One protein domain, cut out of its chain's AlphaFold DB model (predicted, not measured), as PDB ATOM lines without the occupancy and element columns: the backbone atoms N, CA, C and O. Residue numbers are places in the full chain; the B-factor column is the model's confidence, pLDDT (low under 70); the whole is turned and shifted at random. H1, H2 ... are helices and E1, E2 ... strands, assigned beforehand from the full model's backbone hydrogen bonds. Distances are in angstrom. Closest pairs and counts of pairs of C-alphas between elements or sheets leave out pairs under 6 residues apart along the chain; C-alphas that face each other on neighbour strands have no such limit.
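Overview. This is residues 2 to 75 of the 142 residues of the protein "Aldedh domain-containing protein" of Gossypium raimondii (UniProt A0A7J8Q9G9). The domain is a loose, elongated chain of parts: a three-stranded sheet, E1 E5 E4, then the small hairpin E2 and E3, into which E1 runs on, then the long helix H2, whose last residues stick out free. The short helix H1 lies off the sheet, far from H2. The 74 printed residues hold two named helices and five named strands, in the order H1 E1 E2 E3 E4 E5 H2, class mixed; the larger sheet, order E1 E5 E4, is mixed. The radius of gyration of the C-alphas is 15.9 A, and the spans are 47 by 27 by 18 A.

Along the chain. E5, residues 45 to 51, is 18.3 A long, and E4, residues 35 to 40, 16.8 A. E1 is residues 19 to 21, E2 23 to 25 and E3 28 to 30. H2, residues 55 to 72, is 25.0 A long, from C-alpha 55 at (4.934, -2.947, 32.202) to C-alpha 72 at (20.235, -21.477, 25.150). H1 is residues 10 to 13, with C-alpha 10 at (30.064, 9.699, 17.251).

Arrangement. E5 is the inner strand, antiparallel to E4 at 152 degrees, with N 47 and O 38 2.8 A apart, a hairpin. E1 is parallel to E5, with N 20 and O 49 2.8 A apart. E1 runs on into E2 at 34 degrees. E2 and E3 form an antiparallel hairpin, with N 25 and O 28 2.8 A apart. The closest C-alphas of E2 and H2, Val 25 and Gly 61, are 4.9 A apart. H1 and H2 are apart, and neither is on the larger sheet. In H2, 12 of 14 O i to N i+4 pairs are within hydrogen-bond range; H1 is too short for such a pair.

Size, cuts and confidence. The farthest C-alphas, of His 43 and Gln 74, are 49.0 A apart. Residues 69 to 75, of which 69 to 72 belong to H2, stand free. The printed part has no cut, and its links are tight. The mean pLDDT of the printed part is 94.6; residues 2 to 4 are under 70.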
ATOM      1  N   GLY A   2      20.130  19.141  21.501       57.06
ATOM      2  CA  GLY A   2      21.380  18.633  22.099       57.06
ATOM      3  C   GLY A   2      22.179  17.743  21.148       57.06
ATOM      4  O   GLY A   2      23.360  17.972  20.930       57.06
ATOM      5  N   PHE A   3      21.488  16.830  20.464       67.62
ATOM      6  CA  PHE A   3      22.053  15.858  19.518       67.62
ATOM      7  C   PHE A   3      22.672  16.460  18.234       67.62
ATOM      8  O   PHE A   3      23.323  15.762  17.472       67.62
ATOM      9  N   SER A   4      22.481  17.760  17.973       66.56
ATOM     10  CA  SER A   4      22.966  18.456  16.762       66.56
ATOM     11  C   SER A   4      24.408  18.965  16.880       66.56
ATOM     12  O   SER A   4      24.908  19.625  15.965       66.56
ATOM     13  N   ARG A   5      25.070  18.758  18.019       78.25
ATOM     14  CA  ARG A   5      26.434  19.243  18.195       78.25
ATOM     15  C   ARG A   5      27.418  18.326  17.493       78.25
ATOM     16  O   ARG A   5      27.348  17.114  17.652       78.25
ATOM     17  N   LYS A   6      28.405  18.927  16.827       78.38
ATOM     18  CA  LYS A   6      29.498  18.204  16.162       78.38
ATOM     19  C   LYS A   6      30.222  17.233  17.106       78.38
ATOM     20  O   LYS A   6      30.630  16.148  16.716       78.38
ATOM     21  N   GLU A   7      30.335  17.597  18.384       80.06
ATOM     22  CA  GLU A   7      30.922  16.742  19.423       80.06
ATOM     23  C   GLU A   7      30.144  15.439  19.681       80.06
ATOM     24  O   GLU A   7      30.734  14.498  20.199       80.06
ATOM     25  N   TYR A   8      28.868  15.346  19.299       89.38
ATOM     26  CA  TYR A   8      28.012  14.173  19.509       89.38
ATOM     27  C   TYR A   8      27.816  13.322  18.245       89.38
ATOM     28  O   TYR A   8      27.110  12.321  18.299       89.38
ATOM     29  N   GLU A   9      28.476  13.649  17.125       90.25
ATOM     30  CA  GLU A   9      28.367  12.882  15.867       90.25
ATOM     31  C   GLU A   9      28.705  11.392  16.051       90.25
ATOM     32  O   GLU A   9      28.043  10.531  15.465       90.25
ATOM     33  N   PHE A  10      29.652  11.075  16.943       94.38
ATOM     34  CA  PHE A  10      30.064   9.699  17.251       94.38
ATOM     35  C   PHE A  10      28.931   8.825  17.822       94.38
ATOM     36  O   PHE A  10      29.011   7.601  17.738       94.38
ATOM     37  N   LEU A  11      27.869   9.418  18.383       95.81
ATOM     38  CA  LEU A  11      26.718   8.672  18.904       95.81
ATOM     39  C   LEU A  11      26.015   7.886  17.786       95.81
ATOM     40  O   LEU A  11      25.558   6.764  18.003       95.81
ATOM     41  N   SER A  12      26.007   8.424  16.564       94.69
ATOM     42  CA  SER A  12      25.459   7.722  15.399       94.69
ATOM     43  C   SER A  12      26.285   6.488  15.004       94.69
ATOM     44  O   SER A  12      25.725   5.492  14.548       94.69
ATOM     45  N   GLU A  13      27.600   6.489  15.258       94.06
ATOM     46  CA  GLU A  13      28.494   5.354  14.971       94.06
ATOM     47  C   GLU A  13      28.242   4.139  15.876       94.06
ATOM     48  O   GLU A  13      28.670   3.024  15.552       94.06
ATOM     49  N   ILE A  14      27.575   4.358  17.013       95.94
ATOM     50  CA  ILE A  14      27.133   3.327  17.963       95.94
ATOM     51  C   ILE A  14      25.614   3.114  17.922       95.94
ATOM     52  O   ILE A  14      25.060   2.452  18.793       95.94
ATOM     53  N   GLY A  15      24.944   3.632  16.887       96.12
ATOM     54  CA  GLY A  15      23.531   3.363  16.615       96.12
ATOM     55  C   GLY A  15      22.541   4.191  17.433       96.12
ATOM     56  O   GLY A  15      21.355   3.871  17.429       96.12
ATOM     57  N   LEU A  16      22.993   5.246  18.114       97.00
ATOM     58  CA  LEU A  16      22.114   6.153  18.847       97.00
ATOM     59  C   LEU A  16      21.602   7.281  17.951       97.00
ATOM     60  O   LEU A  16      22.279   7.748  17.030       97.00
ATOM     61  N   SER A  17      20.407   7.764  18.269       95.31
ATOM     62  CA  SER A  17      19.784   8.925  17.639       95.31
ATOM     63  C   SER A  17      19.251   9.909  18.689       95.31
ATOM     64  O   SER A  17      19.420   9.708  19.893       95.31
ATOM     65  N   ALA A  18      18.603  10.994  18.252       94.19
ATOM     66  CA  ALA A  18      18.040  11.988  19.165       94.19
ATOM     67  C   ALA A  18      16.955  11.412  20.097       94.19
ATOM     68  O   ALA A  18      16.807  11.913  21.210       94.19
ATOM     69  N   GLY A  19      16.233  10.377  19.654       96.12
ATOM     70  CA  GLY A  19      15.243   9.642  20.439       96.12
ATOM     71  C   GLY A  19      15.415   8.140  20.236       96.12
ATOM     72  O   GLY A  19      15.464   7.668  19.103       96.12
ATOM     73  N   ASN A  20      15.536   7.388  21.323       97.88
ATOM     74  CA  ASN A  20      15.889   5.974  21.289       97.88
ATOM     75  C   ASN A  20      14.810   5.140  21.971       97.88
ATOM     76  O   ASN A  20      14.213   5.556  22.959       97.88
ATOM     77  N   LEU A  21      14.576   3.947  21.446       98.25
ATOM     78  CA  LEU A  21      13.741   2.945  22.092       98.25
ATOM     79  C   LEU A  21      14.555   2.282  23.215       98.25
ATOM     80  O   LEU A  21      15.672   1.832  22.978       98.25
ATOM     81  N   GLY A  22      14.036   2.295  24.442       97.25
ATOM     82  CA  GLY A  22      14.773   1.953  25.660       97.25
ATOM     83  C   GLY A  22      14.746   0.480  26.060       97.25
ATOM     84  O   GLY A  22      15.370   0.123  27.056       97.25
ATOM     85  N   CYS A  23      14.046  -0.389  25.326       96.75
ATOM     86  CA  CYS A  23      14.069  -1.827  25.586       96.75
ATOM     87  C   CYS A  23      14.266  -2.659  24.314       96.75
ATOM     88  O   CYS A  23      13.801  -2.311  23.231       96.75
ATOM     89  N   PHE A  24      14.974  -3.783  24.446       97.31
ATOM     90  CA  PHE A  24      15.219  -4.734  23.364       97.31
ATOM     91  C   PHE A  24      14.562  -6.072  23.711       97.31
ATOM     92  O   PHE A  24      15.066  -6.838  24.531       97.31
ATOM     93  N   VAL A  25      13.400  -6.328  23.114       96.19
ATOM     94  CA  VAL A  25      12.511  -7.449  23.431       96.19
ATOM     95  C   VAL A  25      12.406  -8.362  22.219       96.19
ATOM     96  O   VAL A  25      12.034  -7.925  21.129       96.19
ATOM     97  N   ASN A  26      12.739  -9.641  22.412       93.50
ATOM     98  CA  ASN A  26      12.621 -10.683  21.389       93.50
ATOM     99  C   ASN A  26      13.271 -10.304  20.038       93.50
ATOM    100  O   ASN A  26      12.695 -10.500  18.970       93.50
ATOM    101  N   GLY A  27      14.461  -9.693  20.083       94.69
ATOM    102  CA  GLY A  27      15.195  -9.280  18.882       94.69
ATOM    103  C   GLY A  27      14.736  -7.957  18.258       94.69
ATOM    104  O   GLY A  27      15.233  -7.590  17.195       94.69
ATOM    105  N   THR A  28      13.811  -7.230  18.892       97.06
ATOM    106  CA  THR A  28      13.270  -5.964  18.381       97.06
ATOM    107  C   THR A  28      13.375  -4.846  19.407       97.06
ATOM    108  O   THR A  28      13.189  -5.062  20.603       97.06
ATOM    109  N   TRP A  29      13.666  -3.633  18.942       97.81
ATOM    110  CA  TRP A  29      13.632  -2.441  19.786       97.81
ATOM    111  C   TRP A  29      12.185  -2.011  20.053       97.81
ATOM    112  O   TRP A  29      11.375  -1.944  19.128       97.81
ATOM    113  N   LYS A  30      11.879  -1.709  21.316       96.38
ATOM    114  CA  LYS A  30      10.581  -1.263  21.838       96.38
ATOM    115  C   LYS A  30      10.771  -0.169  22.899       96.38
ATOM    116  O   LYS A  30      11.888   0.148  23.303       96.38
ATOM    117  N   GLY A  31       9.669   0.431  23.330       95.62
ATOM    118  CA  GLY A  31       9.668   1.498  24.328       95.62
ATOM    119  C   GLY A  31       8.347   2.245  24.296       95.62
ATOM    120  O   GLY A  31       8.194   3.206  23.543       95.62
ATOM    121  N   SER A  32       7.374   1.754  25.063       95.44
ATOM    122  CA  SER A  32       6.025   2.329  25.166       95.44
ATOM    123  C   SER A  32       5.750   3.008  26.515       95.44
ATOM    124  O   SER A  32       4.619   3.403  26.797       95.44
ATOM    125  N   GLY A  33       6.776   3.124  27.359       97.12
ATOM    126  CA  GLY A  33       6.741   3.811  28.642       97.12
ATOM    127  C   GLY A  33       6.994   5.323  28.537       97.12
ATOM    128  O   GLY A  33       6.917   5.908  27.450       97.12
ATOM    129  N   PRO A  34       7.269   5.987  29.675       97.81
ATOM    130  CA  PRO A  34       7.595   7.408  29.698       97.81
ATOM    131  C   PRO A  34       8.909   7.697  28.960       97.81
ATOM    132  O   PRO A  34       9.794   6.852  28.856       97.81
ATOM    133  N   VAL A  35       9.039   8.923  28.450       98.31
ATOM    134  CA  VAL A  35      10.266   9.388  27.793       98.31
ATOM    135  C   VAL A  35      11.134  10.118  28.808       98.31
ATOM    136  O   VAL A  35      10.696  11.101  29.410       98.31
ATOM    137  N   VAL A  36      12.381   9.673  28.958       98.00
ATOM    138  CA  VAL A  36      13.392  10.316  29.799       98.00
ATOM    139  C   VAL A  36      14.424  11.041  28.935       98.00
ATOM    140  O   VAL A  36      14.797  10.585  27.856       98.00
ATOM    141  N   SER A  37      14.875  12.207  29.395       97.50
ATOM    142  CA  SER A  37      15.981  12.950  28.778       97.50
ATOM    143  C   SER A  37      17.274  12.684  29.535       97.50
ATOM    144  O   SER A  37      17.327  12.903  30.744       97.50
ATOM    145  N   THR A  38      18.331  12.297  28.825       96.12
ATOM    146  CA  THR A  38      19.663  12.129  29.415       96.12
ATOM    147  C   THR A  38      20.436  13.441  29.326       96.12
ATOM    148  O   THR A  38      20.323  14.188  28.347       96.12
ATOM    149  N   LEU A  39      21.183  13.780  30.375       95.94
ATOM    150  CA  LEU A  39      21.893  15.053  30.498       95.94
ATOM    151  C   LEU A  39      23.385  14.790  30.681       95.94
ATOM    152  O   LEU A  39      23.766  13.891  31.417       95.94
ATOM    153  N   ASN A  40      24.225  15.620  30.067       95.69
ATOM    154  CA  ASN A  40      25.656  15.609  30.347       95.69
ATOM    155  C   ASN A  40      25.916  16.366  31.665       95.69
ATOM    156  O   ASN A  40      25.616  17.566  31.720       95.69
ATOM    157  N   PRO A  41      26.497  15.725  32.696       96.88
ATOM    158  CA  PRO A  41      26.712  16.330  34.011       96.88
ATOM    159  C   PRO A  41      27.753  17.461  34.017       96.88
ATOM    160  O   PRO A  41      27.747  18.286  34.924       96.88
ATOM    161  N   ALA A  42      28.623  17.559  33.006       94.88
ATOM    162  CA  ALA A  42      29.627  18.621  32.924       94.88
ATOM    163  C   ALA A  42      29.015  20.013  32.676       94.88
ATOM    164  O   ALA A  42      29.632  21.029  32.991       94.88
ATOM    165  N   HIS A  43      27.818  20.075  32.081       93.62
ATOM    166  CA  HIS A  43      27.166  21.342  31.723       93.62
ATOM    167  C   HIS A  43      25.626  21.304  31.766       93.62
ATOM    168  O   HIS A  43      24.977  22.259  31.341       93.62
ATOM    169  N   ASN A  44      25.022  20.210  32.238       94.69
ATOM    170  CA  ASN A  44      23.575  19.993  32.383       94.69
ATOM    171  C   ASN A  44      22.759  20.191  31.098       94.69
ATOM    172  O   ASN A  44      21.622  20.662  31.129       94.69
ATOM    173  N   GLN A  45      23.325  19.840  29.941       93.69
ATOM    174  CA  GLN A  45      22.609  19.954  28.666       93.69
ATOM    175  C   GLN A  45      22.216  18.574  28.172       93.69
ATOM    176  O   GLN A  45      22.970  17.614  28.328       93.69
ATOM    177  N   LYS A  46      21.036  18.505  27.554       95.06
ATOM    178  CA  LYS A  46      20.475  17.266  27.022       95.06
ATOM    179  C   LYS A  46      21.394  16.634  25.979       95.06
ATOM    180  O   LYS A  46      21.845  17.330  25.069       95.06
ATOM    181  N   ILE A  47      21.604  15.327  26.100       95.56
ATOM    182  CA  ILE A  47      22.299  14.491  25.122       95.56
ATOM    183  C   ILE A  47      21.250  13.945  24.146       95.56
ATOM    184  O   ILE A  47      21.167  14.428  23.014       95.56
ATOM    185  N   ALA A  48      20.390  13.033  24.614       96.50
ATOM    186  CA  ALA A  48      19.338  12.374  23.840       96.50
ATOM    187  C   ALA A  48      18.087  12.103  24.701       96.50
ATOM    188  O   ALA A  48      18.032  12.458  25.880       96.50
ATOM    189  N   GLU A  49      17.070  11.502  24.090       97.94
ATOM    190  CA  GLU A  49      15.880  10.977  24.762       97.94
ATOM    191  C   GLU A  49      15.804   9.453  24.623       97.94
ATOM    192  O   GLU A  49      16.275   8.883  23.632       97.94
ATOM    193  N   VAL A  50      15.198   8.806  25.616       98.50
ATOM    194  CA  VAL A  50      14.943   7.364  25.638       98.50
ATOM    195  C   VAL A  50      13.487   7.123  26.029       98.50
ATOM    196  O   VAL A  50      13.041   7.600  27.070       98.50
ATOM    197  N   SER A  51      12.743   6.391  25.202       98.44
ATOM    198  CA  SER A  51      11.417   5.870  25.544       98.44
ATOM    199  C   SER A  51      11.581   4.608  26.381       98.44
ATOM    200  O   SER A  51      11.995   3.574  25.856       98.44
ATOM    201  N   GLU A  52      11.286   4.683  27.675       98.44
ATOM    202  CA  GLU A  52      11.465   3.564  28.600       98.44
ATOM    203  C   GLU A  52      10.482   2.413  28.320       98.44
ATOM    204  O   GLU A  52       9.528   2.531  27.545       98.44
ATOM    205  N   ALA A  53      10.722   1.268  28.955       98.00
ATOM    206  CA  ALA A  53       9.811   0.134  28.892       98.00
ATOM    207  C   ALA A  53       8.523   0.423  29.678       98.00
ATOM    208  O   ALA A  53       8.569   0.926  30.802       98.00
ATOM    209  N   SER A  54       7.372   0.050  29.124       97.88
ATOM    210  CA  SER A  54       6.153  -0.100  29.921       97.88
ATOM    211  C   SER A  54       6.135  -1.451  30.650       97.88
ATOM    212  O   SER A  54       6.925  -2.350  30.355       97.88
ATOM    213  N   ILE A  55       5.181  -1.636  31.571       98.06
ATOM    214  CA  ILE A  55       4.934  -2.947  32.202       98.06
ATOM    215  C   ILE A  55       4.625  -4.011  31.136       98.06
ATOM    216  O   ILE A  55       5.069  -5.148  31.254       98.06
ATOM    217  N   GLN A  56       3.918  -3.639  30.066       96.94
ATOM    218  CA  GLN A  56       3.595  -4.560  28.977       96.94
ATOM    219  C   GLN A  56       4.850  -4.997  28.205       96.94
ATOM    220  O   GLN A  56       4.996  -6.184  27.913       96.94
ATOM    221  N   ASP A  57       5.763  -4.062  27.909       97.44
ATOM    222  CA  ASP A  57       7.043  -4.377  27.255       97.44
ATOM    223  C   ASP A  57       7.880  -5.335  28.122       97.44
ATOM    224  O   ASP A  57       8.509  -6.262  27.607       97.44
ATOM    225  N   TYR A  58       7.867  -5.124  29.442       97.75
ATOM    226  CA  TYR A  58       8.542  -5.985  30.412       97.75
ATOM    227  C   TYR A  58       7.969  -7.410  30.428       97.75
ATOM    228  O   TYR A  58       8.737  -8.366  30.319       97.75
ATOM    229  N   GLU A  59       6.645  -7.565  30.526       98.06
ATOM    230  CA  GLU A  59       5.996  -8.886  30.563       98.06
ATOM    231  C   GLU A  59       6.271  -9.689  29.285       98.06
ATOM    232  O   GLU A  59       6.632 -10.866  29.344       98.06
ATOM    233  N   GLU A  60       6.186  -9.042  28.120       97.00
ATOM    234  CA  GLU A  60       6.531  -9.674  26.844       97.00
ATOM    235  C   GLU A  60       8.014 -10.077  26.793       97.00
ATOM    236  O   GLU A  60       8.352 -11.191  26.382       97.00
ATOM    237  N   GLY A  61       8.907  -9.193  27.252       97.62
ATOM    238  CA  GLY A  61      10.340  -9.465  27.349       97.62
ATOM    239  C   GLY A  61      10.661 -10.653  28.247       97.62
ATOM    240  O   GLY A  61      11.470 -11.505  27.874       97.62
ATOM    241  N   MET A  62       9.995 -10.751  29.396       98.00
ATOM    242  CA  MET A  62      10.202 -11.833  30.352       98.00
ATOM    243  C   MET A  62       9.744 -13.182  29.790       98.00
ATOM    244  O   MET A  62      10.463 -14.179  29.902       98.00
ATOM    245  N   GLN A  63       8.588 -13.213  29.124       97.94
ATOM    246  CA  GLN A  63       8.089 -14.414  28.453       97.94
ATOM    247  C   GLN A  63       9.052 -14.873  27.349       97.94
ATOM    248  O   GLN A  63       9.462 -16.034  27.336       97.94
ATOM    249  N   ALA A  64       9.485 -13.962  26.473       97.94
ATOM    250  CA  ALA A  64      10.427 -14.282  25.401       97.94
ATOM    251  C   ALA A  64      11.790 -14.761  25.936       97.94
ATOM    252  O   ALA A  64      12.359 -15.721  25.413       97.94
ATOM    253  N   CYS A  65      12.300 -14.135  27.002       97.81
ATOM    254  CA  CYS A  65      13.543 -14.536  27.664       97.81
ATOM    255  C   CYS A  65      13.455 -15.967  28.224       97.81
ATOM    256  O   CYS A  65      14.362 -16.775  28.009       97.81
ATOM    257  N   SER A  66      12.337 -16.313  28.875       98.06
ATOM    258  CA  SER A  66      12.083 -17.660  29.405       98.06
ATOM    259  C   SER A  66      12.063 -18.727  28.303       98.06
ATOM    260  O   SER A  66      12.674 -19.790  28.440       98.06
ATOM    261  N   GLU A  67      11.433 -18.435  27.163       97.88
ATOM    262  CA  GLU A  67      11.434 -19.344  26.012       97.88
ATOM    263  C   GLU A  67      12.829 -19.481  25.380       97.88
ATOM    264  O   GLU A  67      13.273 -20.595  25.084       97.88
ATOM    265  N   ALA A  68      13.574 -18.378  25.246       98.06
ATOM    266  CA  ALA A  68      14.942 -18.396  24.733       98.06
ATOM    267  C   ALA A  68      15.900 -19.188  25.641       98.06
ATOM    268  O   ALA A  68      16.795 -19.877  25.140       98.06
ATOM    269  N   ALA A  69      15.695 -19.159  26.964       98.25
ATOM    270  CA  ALA A  69      16.507 -19.908  27.920       98.25
ATOM    271  C   ALA A  69      16.468 -21.421  27.651       98.25
ATOM    272  O   ALA A  69      17.512 -22.076  27.690       98.25
ATOM    273  N   LYS A  70      15.298 -21.969  27.286       98.12
ATOM    274  CA  LYS A  70      15.143 -23.398  26.949       98.12
ATOM    275  C   LYS A  70      16.054 -23.811  25.796       98.12
ATOM    276  O   LYS A  70      16.613 -24.903  25.830       98.12
ATOM    277  N   ILE A  71      16.229 -22.936  24.805       97.88
ATOM    278  CA  ILE A  71      17.116 -23.159  23.656       97.88
ATOM    279  C   ILE A  71      18.577 -22.955  24.074       97.88
ATOM    280  O   ILE A  71      19.430 -23.801  23.803       97.88
ATOM    281  N   TRP A  72      18.873 -21.857  24.773       98.38
ATOM    282  CA  TRP A  72      20.235 -21.477  25.150       98.38
ATOM    283  C   TRP A  72      20.911 -22.491  26.078       98.38
ATOM    284  O   TRP A  72      22.101 -22.779  25.931       98.38
ATOM    285  N   MET A  73      20.152 -23.098  26.994       97.94
ATOM    286  CA  MET A  73      20.659 -24.138  27.896       97.94
ATOM    287  C   MET A  73      21.135 -25.395  27.157       97.94
ATOM    288  O   MET A  73      22.066 -26.049  27.627       97.94
ATOM    289  N   GLN A  74      20.554 -25.709  25.994       98.12
ATOM    290  CA  GLN A  74      20.968 -26.853  25.169       98.12
ATOM    291  C   GLN A  74      22.272 -26.589  24.404       98.12
ATOM    292  O   GLN A  74      22.905 -27.522  23.910       98.12
ATOM    293  N   VAL A  75      22.705 -25.328  24.292       98.25
ATOM    294  CA  VAL A  75      23.956 -24.973  23.614       98.25
ATOM    295  C   VAL A  75      25.138 -25.368  24.507       98.25
ATOM    296  O   VAL A  75      25.218 -24.880  25.634       98.25
TER     297      VAL A  75